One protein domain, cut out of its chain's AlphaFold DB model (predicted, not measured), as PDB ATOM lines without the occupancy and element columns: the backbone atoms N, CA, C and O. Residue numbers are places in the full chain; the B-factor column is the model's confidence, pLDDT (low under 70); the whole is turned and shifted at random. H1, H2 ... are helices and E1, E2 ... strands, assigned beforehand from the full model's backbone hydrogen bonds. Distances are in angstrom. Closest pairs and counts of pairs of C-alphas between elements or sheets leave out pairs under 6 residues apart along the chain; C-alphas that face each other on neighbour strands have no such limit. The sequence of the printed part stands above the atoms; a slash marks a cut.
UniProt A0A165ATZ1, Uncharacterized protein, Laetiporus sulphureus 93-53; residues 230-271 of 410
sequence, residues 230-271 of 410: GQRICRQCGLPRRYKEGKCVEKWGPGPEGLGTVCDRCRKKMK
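AT A GLANCE: This is residues 230 to 271 of the 410 residues of an uncharacterized protein of Laetiporus sulphureus 93-53 (UniProt A0A165ATZ1). This small domain has little regular structure: a strand hairpin, E1 and E2, with the short helix H1 beside it, and a long looping stretch, residues 230 to 252, without a named element. A turn around Glu 245 lies at one end of the long axis, the hairpin and H1 toward the other. Of 42 printed residues, 16 are in named elements, in the order E1, E2, H1, class mixed; the sheet, E1 - E2, is antiparallel. The whole is compact, radius of gyration of the C-alphas 9.8 A, but elongated, 28 by 17 by 16 A.

HOW THE PARTS SIT: E1, residues 253 to 255, and E2, residues 258 to 262, form an antiparallel hairpin with a tight link; N 255 and O 258 are 2.9 A apart, within hydrogen-bond range. The closest C-alphas of E1 and H1, residues 264 to 271, are those of Gly 253 and Arg 267, 7.2 A apart. In H1 every O i to N i+4 pair is within hydrogen-bond range. Residues 243 to 244 pair antiparallel with 247 to 248.

IN THESE COORDINATES: E1, 5.8 A long, begins at C-alpha 253 (203.377, 205.380, 217.225). E2 measures 9.7 A. H1, 10.2 A, ends at C-alpha 271 (199.256, 202.951, 227.203).

THE WHOLE: The farthest C-alphas, of Glu 245 and Pro 256, are 28.7 A apart. The printed part has no cut. Residues 253 to 260 have pLDDT under 70.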
ATOM      1  N   GLY A 230     211.613 191.174 204.306       89.19
ATOM      2  CA  GLY A 230     211.688 192.639 204.272       89.19
ATOM      3  C   GLY A 230     210.541 193.358 205.000       89.19
ATOM      4  O   GLY A 230     210.427 194.583 204.942       89.19
ATOM      5  N   GLN A 231     209.672 192.635 205.712       88.50
ATOM      6  CA  GLN A 231     208.575 193.219 206.478       88.50
ATOM      7  C   GLN A 231     209.082 193.705 207.832       88.50
ATOM      8  O   GLN A 231     209.749 192.973 208.561       88.50
ATOM      9  N   ARG A 232     208.710 194.929 208.222       85.81
ATOM     10  CA  ARG A 232     209.030 195.452 209.558       85.81
ATOM     11  C   ARG A 232     208.366 194.594 210.639       85.81
ATOM     12  O   ARG A 232     207.170 194.315 210.544       85.81
ATOM     13  N   ILE A 233     209.105 194.238 211.685       89.44
ATOM     14  CA  ILE A 233     208.581 193.478 212.831       89.44
ATOM     15  C   ILE A 233     208.475 194.349 214.088       89.44
ATOM     16  O   ILE A 233     209.182 195.346 214.250       89.44
ATOM     17  N   CYS A 234     207.549 194.010 214.989       89.25
ATOM     18  CA  CYS A 234     207.373 194.747 216.244       89.25
ATOM     19  C   CYS A 234     208.495 194.409 217.210       89.25
ATOM     20  O   CYS A 234     208.641 193.246 217.571       89.25
ATOM     21  N   ARG A 235     209.220 195.413 217.715       87.38
ATOM     22  CA  ARG A 235     210.297 195.162 218.684       87.38
ATOM     23  C   ARG A 235     209.805 194.468 219.953       87.38
ATOM     24  O   ARG A 235     210.534 193.688 220.542       87.38
ATOM     25  N   GLN A 236     208.569 194.742 220.371       88.12
ATOM     26  CA  GLN A 236     208.034 194.204 221.623       88.12
ATOM     27  C   GLN A 236     207.447 192.796 221.521       88.12
ATOM     28  O   GLN A 236     207.371 192.109 222.532       88.12
ATOM     29  N   CYS A 237     206.961 192.377 220.354       90.31
ATOM     30  CA  CYS A 237     206.292 191.079 220.226       90.31
ATOM     31  C   CYS A 237     206.754 190.244 219.034       90.31
ATOM     32  O   CYS A 237     206.182 189.186 218.799       90.31
ATOM     33  N   GLY A 238     207.724 190.720 218.250       90.88
ATOM     34  CA  GLY A 238     208.247 190.039 217.064       90.88
ATOM     35  C   GLY A 238     207.249 189.888 215.916       90.88
ATOM     36  O   GLY A 238     207.614 189.395 214.855       90.88
ATOM     37  N   LEU A 239     205.991 190.309 216.091       90.50
ATOM     38  CA  LEU A 239     204.958 190.080 215.088       90.50
ATOM     39  C   LEU A 239     205.229 190.907 213.822       90.50
ATOM     40  O   LEU A 239     205.481 192.117 213.932       90.50
ATOM     41  N   PRO A 240     205.135 190.286 212.631       89.19
ATOM     42  CA  PRO A 240     205.264 190.985 211.365       89.19
ATOM     43  C   PRO A 240     204.116 191.969 211.169       89.19
ATOM     44  O   PRO A 240     202.964 191.737 211.559       89.19
ATOM     45  N   ARG A 241     204.450 193.115 210.582       86.31
ATOM     46  CA  ARG A 241     203.510 194.203 210.340       86.31
ATOM     47  C   ARG A 241     202.459 193.771 209.321       86.31
ATOM     48  O   ARG A 241     202.772 193.196 208.285       86.31
ATOM     49  N   ARG A 242     201.192 194.094 209.591       88.12
ATOM     50  CA  ARG A 242     200.116 193.887 208.613       88.12
ATOM     51  C   ARG A 242     200.219 194.940 207.508       88.12
ATOM     52  O   ARG A 242     199.912 196.116 207.730       88.12
ATOM     53  N   TYR A 243     200.663 194.513 206.332       85.38
ATOM     54  CA  TYR A 243     200.598 195.289 205.095       85.38
ATOM     55  C   TYR A 243     199.291 194.967 204.363       85.38
ATOM     56  O   TYR A 243     198.886 193.810 204.291       85.38
ATOM     57  N   LYS A 244     198.613 195.989 203.838       89.19
ATOM     58  CA  LYS A 244     197.488 195.856 202.906       89.19
ATOM     59  C   LYS A 244     197.753 196.840 201.782       89.19
ATOM     60  O   LYS A 244     198.070 197.995 202.052       89.19
ATOM     61  N   GLU A 245     197.682 196.362 200.542       86.12
ATOM     62  CA  GLU A 245     197.930 197.187 199.348       86.12
ATOM     63  C   GLU A 245     199.339 197.825 199.349       86.12
ATOM     64  O   GLU A 245     199.515 198.991 199.008       86.12
ATOM     65  N   GLY A 246     200.359 197.093 199.823       80.31
ATOM     66  CA  GLY A 246     201.750 197.577 199.886       80.31
ATOM     67  C   GLY A 246     202.014 198.661 200.942       80.31
ATOM     68  O   GLY A 246     203.165 198.963 201.252       80.31
ATOM     69  N   LYS A 247     200.971 199.205 201.575       75.31
ATOM     70  CA  LYS A 247     201.081 200.128 202.702       75.31
ATOM     71  C   LYS A 247     200.882 199.354 203.993       75.31
ATOM     72  O   LYS A 247     199.964 198.551 204.158       75.31
ATOM     73  N   CYS A 248     201.751 199.584 204.957       76.25
ATOM     74  CA  CYS A 248     201.491 199.080 206.293       76.25
ATOM     75  C   CYS A 248     200.281 199.790 206.904       76.25
ATOM     76  O   CYS A 248     200.286 201.003 207.113       76.25
ATOM     77  N   VAL A 249     199.256 199.005 207.206       84.00
ATOM     78  CA  VAL A 249     197.958 199.500 207.687       84.00
ATOM     79  C   VAL A 249     198.028 199.902 209.149       84.00
ATOM     80  O   VAL A 249     197.276 200.752 209.615       84.00
ATOM     81  N   GLU A 250     198.935 199.274 209.888       79.88
ATOM     82  CA  GLU A 250     199.105 199.541 211.305       79.88
ATOM     83  C   GLU A 250     199.936 200.814 211.479       79.88
ATOM     84  O   GLU A 250     200.985 200.980 210.833       79.88
ATOM     85  N   LYS A 251     199.440 201.730 212.316       72.69
ATOM     86  CA  LYS A 251     199.985 203.077 212.491       72.69
ATOM     87  C   LYS A 251     200.969 203.024 213.653       72.69
ATOM     88  O   LYS A 251     200.584 202.908 214.810       72.69
ATOM     89  N   TRP A 252     202.260 203.064 213.354       70.56
ATOM     90  CA  TRP A 252     203.276 202.882 214.387       70.56
ATOM     91  C   TRP A 252     203.429 204.209 215.103       70.56
ATOM     92  O   TRP A 252     203.683 205.237 214.478       70.56
ATOM     93  N   GLY A 253     203.177 204.196 216.408       68.94
ATOM     94  CA  GLY A 253     203.377 205.380 217.225       68.94
ATOM     95  C   GLY A 253     204.867 205.626 217.458       68.94
ATOM     96  O   GLY A 253     205.656 204.676 217.404       68.94
ATOM     97  N   PRO A 254     205.264 206.873 217.756       64.69
ATOM     98  CA  PRO A 254     206.551 207.130 218.386       64.69
ATOM     99  C   PRO A 254     206.592 206.325 219.688       64.69
ATOM    100  O   PRO A 254     205.760 206.512 220.578       64.69
ATOM    101  N   GLY A 255     207.482 205.337 219.739       64.62
ATOM    102  CA  GLY A 255     207.750 204.598 220.959       64.62
ATOM    103  C   GLY A 255     208.564 205.469 221.919       64.62
ATOM    104  O   GLY A 255     209.125 206.483 221.499       64.62
ATOM    105  N   PRO A 256     208.664 205.074 223.195       62.44
ATOM    106  CA  PRO A 256     209.496 205.776 224.175       62.44
ATOM    107  C   PRO A 256     210.981 205.845 223.774       62.44
ATOM    108  O   PRO A 256     211.675 206.755 224.203       62.44
ATOM    109  N   GLU A 257     211.447 204.945 222.901       59.12
ATOM    110  CA  GLU A 257     212.809 204.943 222.340       59.12
ATOM    111  C   GLU A 257     212.902 205.499 220.903       59.12
ATOM    112  O   GLU A 257     213.887 205.274 220.206       59.12
ATOM    113  N   GLY A 258     211.877 206.209 220.420       60.66
ATOM    114  CA  GLY A 258     211.907 206.878 219.116       60.66
ATOM    115  C   GLY A 258     210.873 206.386 218.099       60.66
ATOM    116  O   GLY A 258     210.005 205.549 218.369       60.66
ATOM    117  N   LEU A 259     210.925 206.992 216.911       54.44
ATOM    118  CA  LEU A 259     209.915 206.900 215.854       54.44
ATOM    119  C   LEU A 259     209.687 205.452 215.374       54.44
ATOM    120  O   LEU A 259     210.462 204.899 214.600       54.44
ATOM    121  N   GLY A 260     208.549 204.866 215.760       64.19
ATOM    122  CA  GLY A 260     207.895 203.818 214.975       64.19
ATOM    123  C   GLY A 260     208.366 202.375 215.176       64.19
ATOM    124  O   GLY A 260     208.422 201.635 214.195       64.19
ATOM    125  N   THR A 261     208.649 201.939 216.409       76.31
ATOM    126  CA  THR A 261     209.139 200.570 216.703       76.31
ATOM    127  C   THR A 261     208.142 199.633 217.398       76.31
ATOM    128  O   THR A 261     208.444 198.451 217.590       76.31
ATOM    129  N   VAL A 262     206.941 200.112 217.743       87.06
ATOM    130  CA  VAL A 262     205.925 199.318 218.452       87.06
ATOM    131  C   VAL A 262     204.608 199.249 217.666       87.06
ATOM    132  O   VAL A 262     204.069 200.281 217.260       87.06
ATOM    133  N   CYS A 263     204.067 198.038 217.479       88.75
ATOM    134  CA  CYS A 263     202.763 197.821 216.837       88.75
ATOM    135  C   CYS A 263     201.601 198.367 217.684       88.75
ATOM    136  O   CYS A 263     201.743 198.572 218.894       88.75
ATOM    137  N   ASP A 264     200.421 198.562 217.085       86.62
ATOM    138  CA  ASP A 264     199.277 199.164 217.783       86.62
ATOM    139  C   ASP A 264     198.804 198.317 218.972       86.62
ATOM    140  O   ASP A 264     198.410 198.871 220.000       86.62
ATOM    141  N   ARG A 265     198.910 196.982 218.900       86.56
ATOM    142  CA  ARG A 265     198.614 196.110 220.054       86.56
ATOM    143  C   ARG A 265     199.540 196.383 221.233       86.56
ATOM    144  O   ARG A 265     199.056 196.566 222.347       86.56
ATOM    145  N   CYS A 266     200.852 196.429 221.001       87.44
ATOM    146  CA  CYS A 266     201.830 196.667 222.063       87.44
ATOM    147  C   CYS A 266     201.761 198.110 222.573       87.44
ATOM    148  O   CYS A 266     201.781 198.335 223.780       87.44
ATOM    149  N   ARG A 267     201.532 199.085 221.688       85.69
ATOM    150  CA  ARG A 267     201.272 200.477 222.066       85.69
ATOM    151  C   ARG A 267     200.022 200.598 222.939       85.69
ATOM    152  O   ARG A 267     200.048 201.287 223.956       85.69
ATOM    153  N   LYS A 268     198.938 199.896 222.590       87.25
ATOM    154  CA  LYS A 268     197.709 199.853 223.395       87.25
ATOM    155  C   LYS A 268     197.928 199.135 224.729       87.25
ATOM    156  O   LYS A 268     197.379 199.580 225.734       87.25
ATOM    157  N   LYS A 269     198.755 198.084 224.755       85.62
ATOM    158  CA  LYS A 269     199.148 197.367 225.979       85.62
ATOM    159  C   LYS A 269     199.936 198.273 226.930       85.62
ATOM    160  O   LYS A 269     199.621 198.317 228.112       85.62
ATOM    161  N   MET A 270     200.892 199.043 226.415       75.62
ATOM    162  CA  MET A 270     201.707 199.957 227.223       75.62
ATOM    163  C   MET A 270     200.944 201.208 227.665       75.62
ATOM    164  O   MET A 270     201.113 201.645 228.795       75.62
ATOM    165  N   LYS A 271     200.045 201.759 226.834       78.50
ATOM    166  CA  LYS A 271     199.256 202.951 227.203       78.50
ATOM    167  C   LYS A 271     198.223 202.688 228.310       78.50
ATOM    168  O   LYS A 271     197.723 203.636 228.902       78.50
TER     169      LYS A 271